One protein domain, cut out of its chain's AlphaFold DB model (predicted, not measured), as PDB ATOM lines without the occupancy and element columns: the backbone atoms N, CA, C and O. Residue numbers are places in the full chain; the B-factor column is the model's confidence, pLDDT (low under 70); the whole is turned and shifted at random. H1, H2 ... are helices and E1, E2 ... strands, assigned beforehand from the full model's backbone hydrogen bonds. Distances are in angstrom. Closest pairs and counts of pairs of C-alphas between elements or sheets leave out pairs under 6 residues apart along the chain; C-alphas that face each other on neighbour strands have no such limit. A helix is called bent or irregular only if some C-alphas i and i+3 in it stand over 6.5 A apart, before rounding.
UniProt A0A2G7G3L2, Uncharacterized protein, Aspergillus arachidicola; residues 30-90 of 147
ATOM      1  N   ILE A  30     126.635 119.330  99.212       88.50
ATOM      2  CA  ILE A  30     127.831 118.495  99.391       88.50
ATOM      3  C   ILE A  30     128.409 118.744 100.788       88.50
ATOM      4  O   ILE A  30     128.998 119.790 101.051       88.50
ATOM      5  N   CYS A  31     128.273 117.765 101.681       85.50
ATOM      6  CA  CYS A  31     128.824 117.815 103.034       85.50
ATOM      7  C   CYS A  31     130.058 116.914 103.131       85.50
ATOM      8  O   CYS A  31     129.961 115.712 102.884       85.50
ATOM      9  N   ARG A  32     131.206 117.462 103.541       88.62
ATOM     10  CA  ARG A  32     132.386 116.657 103.891       88.62
ATOM     11  C   ARG A  32     132.343 116.282 105.369       88.62
ATOM     12  O   ARG A  32     132.179 117.158 106.214       88.62
ATOM     13  N   ASP A  33     132.536 115.007 105.678       86.19
ATOM     14  CA  ASP A  33     132.781 114.550 107.044       86.19
ATOM     15  C   ASP A  33     134.242 114.862 107.429       86.19
ATOM     16  O   ASP A  33     135.160 114.364 106.770       86.19
ATOM     17  N   PRO A  34     134.501 115.676 108.470       83.44
ATOM     18  CA  PRO A  34     135.862 115.985 108.904       83.44
ATOM     19  C   PRO A  34     136.576 114.802 109.578       83.44
ATOM     20  O   PRO A  34     137.796 114.847 109.694       83.44
ATOM     21  N   SER A  35     135.851 113.767 110.023       82.88
ATOM     22  CA  SER A  35     136.407 112.623 110.759       82.88
ATOM     23  C   SER A  35     136.860 111.480 109.845       82.88
ATOM     24  O   SER A  35     138.004 111.046 109.940       82.88
ATOM     25  N   SER A  36     136.016 111.035 108.905       89.25
ATOM     26  CA  SER A  36     136.397 110.045 107.880       89.25
ATOM     27  C   SER A  36     137.007 110.662 106.615       89.25
ATOM     28  O   SER A  36     137.502 109.946 105.747       89.25
ATOM     29  N   GLY A  37     136.922 111.986 106.453       85.50
ATOM     30  CA  GLY A  37     137.320 112.701 105.239       85.50
ATOM     31  C   GLY A  37     136.371 112.527 104.045       85.50
ATOM     32  O   GLY A  37     136.600 113.186 103.024       85.50
ATOM     33  N   SER A  38     135.343 111.675 104.171       86.50
ATOM     34  CA  SER A  38     134.383 111.303 103.122       86.50
ATOM     35  C   SER A  38     133.403 112.426 102.757       86.50
ATOM     36  O   SER A  38     133.332 113.459 103.425       86.50
ATOM     37  N   TYR A  39     132.636 112.227 101.681       85.69
ATOM     38  CA  TYR A  39     131.633 113.179 101.201       85.69
ATOM     39  C   TYR A  39     130.240 112.546 101.165       85.69
ATOM     40  O   TYR A  39     130.051 111.453 100.636       85.69
ATOM     41  N   ARG A  40     129.252 113.277 101.684       86.94
ATOM     42  CA  ARG A  40     127.822 112.995 101.562       86.94
ATOM     43  C   ARG A  40     127.213 113.990 100.586       86.94
ATOM     44  O   ARG A  40     127.322 115.197 100.793       86.94
ATOM     45  N   LEU A  41     126.553 113.477  99.554       86.06
ATOM     46  CA  LEU A  41     125.776 114.276  98.613       86.06
ATOM     47  C   LEU A  41     124.291 114.119  98.946       86.06
ATOM     48  O   LEU A  41     123.817 113.001  99.154       86.06
ATOM     49  N   THR A  42     123.568 115.234  98.983       86.62
ATOM     50  CA  THR A  42     122.122 115.276  99.226       86.62
ATOM     51  C   THR A  42     121.479 116.152  98.158       86.62
ATOM     52  O   THR A  42     121.932 117.271  97.935       86.62
ATOM     53  N   LEU A  43     120.418 115.657  97.518       84.19
ATOM     54  CA  LEU A  43     119.661 116.374  96.489       84.19
ATOM     55  C   LEU A  43     118.206 116.572  96.961       84.19
ATOM     56  O   LEU A  43     117.336 115.787  96.578       84.19
ATOM     57  N   PRO A  44     117.912 117.551  97.840       84.25
ATOM     58  CA  PRO A  44     116.542 118.025  98.010       84.25
ATOM     59  C   PRO A  44     115.992 118.529  96.667       84.25
ATOM     60  O   PRO A  44     116.630 119.322  95.977       84.25
ATOM     61  N   ALA A  45     114.797 118.064  96.310       83.50
ATOM     62  CA  ALA A  45     114.093 118.441  95.091       83.50
ATOM     63  C   ALA A  45     112.579 118.476  95.334       83.50
ATOM     64  O   ALA A  45     112.051 117.745  96.180       83.50
ATOM     65  N   GLN A  46     111.867 119.303  94.574       83.56
ATOM     66  CA  GLN A  46     110.409 119.340  94.599       83.56
ATOM     67  C   GLN A  46     109.838 118.062  93.965       83.56
ATOM     68  O   GLN A  46     110.189 117.700  92.841       83.56
ATOM     69  N   ARG A  47     108.893 117.390  94.643       76.88
ATOM     70  CA  ARG A  47     108.276 116.133  94.157       76.88
ATOM     71  C   ARG A  47     107.547 116.285  92.809       76.88
ATOM     72  O   ARG A  47     107.367 115.301  92.105       76.88
ATOM     73  N   ALA A  48     107.145 117.501  92.437       82.12
ATOM     74  CA  ALA A  48     106.551 117.793  91.130       82.12
ATOM     75  C   ALA A  48     107.581 117.855  89.978       82.12
ATOM     76  O   ALA A  48     107.190 117.774  88.816       82.12
ATOM     77  N   ALA A  49     108.876 118.001  90.290       79.81
ATOM     78  CA  ALA A  49     109.966 118.093  89.318       79.81
ATOM     79  C   ALA A  49     110.756 116.780  89.157       79.81
ATOM     80  O   ALA A  49     111.346 116.560  88.102       79.81
ATOM     81  N   VAL A  50     110.771 115.911  90.178       85.31
ATOM     82  CA  VAL A  50     111.518 114.640  90.173       85.31
ATOM     83  C   VAL A  50     110.626 113.487  90.638       85.31
ATOM     84  O   VAL A  50     110.227 113.426  91.802       85.31
ATOM     85  N   ASP A  51     110.360 112.548  89.728       88.25
ATOM     86  CA  ASP A  51     109.760 111.242  90.022       88.25
ATOM     87  C   ASP A  51     110.828 110.136  90.188       88.25
ATOM     88  O   ASP A  51     112.035 110.384  90.110       88.25
ATOM     89  N   GLY A  52     110.392 108.896  90.440       88.00
ATOM     90  CA  GLY A  52     111.305 107.762  90.638       88.00
ATOM     91  C   GLY A  52     112.182 107.456  89.417       88.00
ATOM     92  O   GLY A  52     113.364 107.164  89.571       88.00
ATOM     93  N   THR A  53     111.641 107.588  88.203       89.19
ATOM     94  CA  THR A  53     112.385 107.366  86.952       89.19
ATOM     95  C   THR A  53     113.440 108.452  86.741       89.19
ATOM     96  O   THR A  53     114.592 108.169  86.408       89.19
ATOM     97  N   SER A  54     113.058 109.703  86.999       89.06
ATOM     98  CA  SER A  54     113.922 110.881  86.932       89.06
ATOM     99  C   SER A  54     115.093 110.771  87.907       89.06
ATOM    100  O   SER A  54     116.221 111.101  87.545       89.06
ATOM    101  N   LEU A  55     114.865 110.246  89.115       89.31
ATOM    102  CA  LEU A  55     115.919 110.033  90.108       89.31
ATOM    103  C   LEU A  55     117.005 109.054  89.624       89.31
ATOM    104  O   LEU A  55     118.191 109.328  89.818       89.31
ATOM    105  N   GLU A  56     116.641 107.951  88.963       90.38
ATOM    106  CA  GLU A  56     117.634 107.011  88.415       90.38
ATOM    107  C   GLU A  56     118.396 107.591  87.214       90.38
ATOM    108  O   GLU A  56     119.604 107.371  87.089       90.38
ATOM    109  N   ILE A  57     117.741 108.406  86.378       91.44
ATOM    110  CA  ILE A  57     118.409 109.165  85.307       91.44
ATOM    111  C   ILE A  57     119.425 110.152  85.904       91.44
ATOM    112  O   ILE A  57     120.574 110.189  85.464       91.44
ATOM    113  N   ILE A  58     119.044 110.903  86.945       90.62
ATOM    114  CA  ILE A  58     119.925 111.854  87.639       90.62
ATOM    115  C   ILE A  58     121.139 111.137  88.247       90.62
ATOM    116  O   ILE A  58     122.269 111.569  88.024       90.62
ATOM    117  N   LYS A  59     120.939 110.016  88.956       90.62
ATOM    118  CA  LYS A  59     122.032 109.195  89.512       90.62
ATOM    119  C   LYS A  59     123.001 108.715  88.428       90.62
ATOM    120  O   LYS A  59     124.212 108.872  88.579       90.62
ATOM    121  N   ARG A  60     122.480 108.151  87.331       92.69
ATOM    122  CA  ARG A  60     123.293 107.661  86.206       92.69
ATOM    123  C   ARG A  60     124.112 108.788  85.582       92.69
ATOM    124  O   ARG A  60     125.316 108.636  85.399       92.69
ATOM    125  N   ASN A  61     123.472 109.917  85.293       93.19
ATOM    126  CA  ASN A  61     124.112 111.063  84.655       93.19
ATOM    127  C   ASN A  61     125.158 111.718  85.566       93.19
ATOM    128  O   ASN A  61     126.220 112.101  85.084       93.19
ATOM    129  N   PHE A  62     124.913 111.767  86.878       91.88
ATOM    130  CA  PHE A  62     125.909 112.209  87.853       91.88
ATOM    131  C   PHE A  62     127.170 111.330  87.822       91.88
ATOM    132  O   PHE A  62     128.276 111.862  87.767       91.88
ATOM    133  N   ILE A  63     127.021 109.999  87.801       92.25
ATOM    134  CA  ILE A  63     128.161 109.068  87.731       92.25
ATOM    135  C   ILE A  63     128.925 109.226  86.408       92.25
ATOM    136  O   ILE A  63     130.151 109.294  86.428       92.25
ATOM    137  N   LEU A  64     128.226 109.337  85.271       92.00
ATOM    138  CA  LEU A  64     128.862 109.558  83.965       92.00
ATOM    139  C   LEU A  64     129.707 110.841  83.963       92.00
ATOM    140  O   LEU A  64     130.899 110.779  83.664       92.00
ATOM    141  N   LEU A  65     129.130 111.971  84.385       93.25
ATOM    142  CA  LEU A  65     129.837 113.256  84.466       93.25
ATOM    143  C   LEU A  65     131.014 113.216  85.450       93.25
ATOM    144  O   LEU A  65     132.081 113.741  85.143       93.25
ATOM    145  N   TYR A  66     130.851 112.563  86.604       90.81
ATOM    146  CA  TYR A  66     131.919 112.397  87.594       90.81
ATOM    147  C   TYR A  66     133.102 111.576  87.048       90.81
ATOM    148  O   TYR A  66     134.256 111.859  87.364       90.81
ATOM    149  N   CYS A  67     132.830 110.596  86.183       95.31
ATOM    150  CA  CYS A  67     133.838 109.813  85.467       95.31
ATOM    151  C   CYS A  67     134.373 110.491  84.187       95.31
ATOM    152  O   CYS A  67     135.187 109.886  83.492       95.31
ATOM    153  N   GLY A  68     133.931 111.710  83.849       94.81
ATOM    154  CA  GLY A  68     134.320 112.403  82.613       94.81
ATOM    155  C   GLY A  68     133.749 111.782  81.331       94.81
ATOM    156  O   GLY A  68     134.274 112.022  80.245       94.81
ATOM    157  N   LEU A  69     132.696 110.969  81.446       95.88
ATOM    158  CA  LEU A  69     132.030 110.293  80.335       95.88
ATOM    159  C   LEU A  69     130.892 111.158  79.762       95.88
ATOM    160  O   LEU A  69     130.263 111.917  80.506       95.88
ATOM    161  N   PRO A  70     130.585 111.039  78.456       93.88
ATOM    162  CA  PRO A  70     129.474 111.761  77.849       93.88
ATOM    163  C   PRO A  70     128.126 111.319  78.433       93.88
ATOM    164  O   PRO A  70     127.930 110.162  78.815       93.88
ATOM    165  N   LEU A  71     127.174 112.251  78.456       92.88
ATOM    166  CA  LEU A  71     125.772 111.944  78.723       92.88
ATOM    167  C   LEU A  71     125.129 111.249  77.518       92.88
ATOM    168  O   LEU A  71     125.559 111.421  76.380       92.88
ATOM    169  N   LEU A  72     124.057 110.502  77.779       86.75
ATOM    170  CA  LEU A  72     123.126 110.098  76.727       86.75
ATOM    171  C   LEU A  72     122.295 111.306  76.273       86.75
ATOM    172  O   LEU A  72     122.043 112.224  77.056       86.75
ATOM    173  N   GLU A  73     121.822 111.279  75.030       86.06
ATOM    174  CA  GLU A  73     120.789 112.210  74.578       86.06
ATOM    175  C   GLU A  73     119.426 111.835  75.180       86.06
ATOM    176  O   GLU A  73     119.083 110.658  75.314       86.06
ATOM    177  N   TYR A  74     118.637 112.849  75.538       84.75
ATOM    178  CA  TYR A  74     117.312 112.689  76.132       84.75
ATOM    179  C   TYR A  74     116.301 113.595  75.430       84.75
ATOM    180  O   TYR A  74     116.518 114.802  75.304       84.75
ATOM    181  N   THR A  75     115.154 113.036  75.037       88.75
ATOM    182  CA  THR A  75     114.008 113.817  74.550       88.75
ATOM    183  C   THR A  75     113.584 114.826  75.612       88.75
ATOM    184  O   THR A  75     113.268 114.452  76.744       88.75
ATOM    185  N   SER A  76     113.554 116.114  75.264       88.25
ATOM    186  CA  SER A  76     113.223 117.159  76.233       88.25
ATOM    187  C   SER A  76     111.782 117.031  76.740       88.25
ATOM    188  O   SER A  76     110.860 116.680  75.997       88.25
ATOM    189  N   LEU A  77     111.554 117.398  78.006       86.88
ATOM    190  CA  LEU A  77     110.209 117.414  78.590       86.88
ATOM    191  C   LEU A  77     109.253 118.336  77.808       86.88
ATOM    192  O   LEU A  77     108.054 118.075  77.758       86.88
ATOM    193  N   ALA A  78     109.770 119.381  77.153       90.00
ATOM    194  CA  ALA A  78     108.997 120.238  76.257       90.00
ATOM    195  C   ALA A  78     108.524 119.490  74.995       90.00
ATOM    196  O   ALA A  78     107.344 119.576  74.651       90.00
ATOM    197  N   ALA A  79     109.399 118.710  74.350       93.12
ATOM    198  CA  ALA A  79     109.038 117.882  73.199       93.12
ATOM    199  C   ALA A  79     108.022 116.791  73.582       93.12
ATOM    200  O   ALA A  79     107.018 116.621  72.894       93.12
ATOM    201  N   TYR A  80     108.206 116.125  74.727       91.38
ATOM    202  CA  TYR A  80     107.243 115.137  75.226       91.38
ATOM    203  C   TYR A  80     105.881 115.764  75.584       91.38
ATOM    204  O   TYR A  80     104.835 115.248  75.193       91.38
ATOM    205  N   ARG A  81     105.867 116.931  76.248       92.12
ATOM    206  CA  ARG A  81     104.635 117.702  76.517       92.12
ATOM    207  C   ARG A  81     103.915 118.122  75.231       92.12
ATOM    208  O   ARG A  81     102.688 118.161  75.226       92.12
ATOM    209  N   ARG A  82     104.653 118.438  74.160       95.00
ATOM    210  CA  ARG A  82     104.087 118.731  72.835       95.00
ATOM    211  C   ARG A  82     103.467 117.475  72.214       95.00
ATOM    212  O   ARG A  82     102.277 117.495  71.916       95.00
ATOM    213  N   PHE A  83     104.222 116.380  72.132       95.75
ATOM    214  CA  PHE A  83     103.744 115.088  71.629       95.75
ATOM    215  C   PHE A  83     102.456 114.628  72.334       95.75
ATOM    216  O   PHE A  83     101.495 114.239  71.674       95.75
ATOM    217  N   LEU A  84     102.381 114.750  73.665       94.56
ATOM    218  CA  LEU A  84     101.168 114.422  74.425       94.56
ATOM    219  C   LEU A  84      99.972 115.329  74.096       94.56
ATOM    220  O   LEU A  84      98.841 114.855  74.133       94.56
ATOM    221  N   LYS A  85     100.179 116.613  73.776       92.69
ATOM    222  CA  LYS A  85      99.090 117.501  73.326       92.69
ATOM    223  C   LYS A  85      98.581 117.133  71.932       92.69
ATOM    224  O   LYS A  85      97.397 117.298  71.672       92.69
ATOM    225  N   GLU A  86      99.466 116.661  71.059       95.12
ATOM    226  CA  GLU A  86      99.159 116.335  69.660       95.12
ATOM    227  C   GLU A  86      98.557 114.926  69.489       95.12
ATOM    228  O   GLU A  86      97.800 114.705  68.550       95.12
ATOM    229  N   THR A  87      98.847 113.981  70.395       95.38
ATOM    230  CA  THR A  87      98.452 112.559  70.253       95.38
ATOM    231  C   THR A  87      97.419 112.045  71.260       95.38
ATOM    232  O   THR A  87      96.829 110.987  71.037       95.38
ATOM    233  N   LYS A  88      97.178 112.737  72.382       91.88
ATOM    234  CA  LYS A  88      96.305 112.216  73.446       91.88
ATOM    235  C   LYS A  88      94.819 112.398  73.125       91.88
ATOM    236  O   LYS A  88      94.244 113.452  73.413       91.88
ATOM    237  N   ASP A  89      94.159 111.318  72.707       95.00
ATOM    238  CA  ASP A  89      92.696 111.237  72.745       95.00
ATOM    239  C   ASP A  89      92.189 111.298  74.198       95.00
ATOM    240  O   ASP A  89      92.133 110.319  74.954       95.00
ATOM    241  N   THR A  90      91.816 112.510  74.593       93.88
ATOM    242  CA  THR A  90      91.267 112.811  75.912       93.88
ATOM    243  C   THR A  90      89.782 112.437  76.007       93.88
ATOM    244  O   THR A  90      89.313 112.159  77.109       93.88
TER     245      THR A  90
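This is residues 30 to 90 of the 147 residues of an uncharacterized protein of Aspergillus arachidicola (UniProt A0A2G7G3L2). The model is an open zigzag of three separate pieces, with a small two-stranded hairpin, E1 and E2, at one end, the helix H1 in the middle stretch and the helix H2 in an arm at the other end. The chain leaves the hairpin, folds back along H1, and turns again to reach H2; residues 33 to 38 stick out at the hairpin end and residues 75 to 90 at the other. The printed part has 61 residues with two named strands and two named helices, in the order E1, E2, H1, H2; the sheet has the order E1 - E2, antiparallel, and the class is mixed, helices and strands. The whole is extended, with a radius of gyration of the C-alphas of 16.9 A and spans of 58 by 27 by 14 A.

Strand E1 is residues 30 to 32, 6.7 A from first to last C-alpha, and begins at C-alpha 30 at (127.831, 118.495, 99.391). Strand E2, residues 39 to 42, is 9.9 A long. Helix H1, residues 52 to 66, is 21.3 A long, from C-alpha 52 at (111.305, 107.762, 90.638) to C-alpha 66 at (131.919, 112.397, 87.594). Helix H2, residues 77 to 87, is 15.2 A long and ends at C-alpha 87 at (98.452, 112.559, 70.253). Neither helix is bent.

E1 and E2 form a hairpin, antiparallel with an angle of 152 degrees between their directions. The C-alphas of Arg 32 and Tyr 39 face each other at 4.5 A, and those of Ile 30 and Leu 41 at 4.8 A. Between the strands, N 31 and O 40 are within hydrogen-bond range at 2.9 A, and N 40 and O 31 at 2.8 A. E1 is apart from H1, with no C-alpha of the one within 8 A of the other. H2 is apart from E1, from E2 and from H1 by the same measure. In H1 and H2 every O i to N i+4 pair is within hydrogen-bond range.

The C-alphas farthest apart are those of Ser 35 and Asp 89, 57.9 A. Residues 33 to 38 stand free, and so do residues 75 to 90, of which 77 to 87 belong to H2. Without these stretches the body has 39 residues and spans 31 by 28 by 10 A. The links E1 to E2, with 6 residues, E2 to H1, with 9, and H1 to H2, with 10, are short. The printed part has no cut. Its mean pLDDT is 89.3, and no printed residue is under 70.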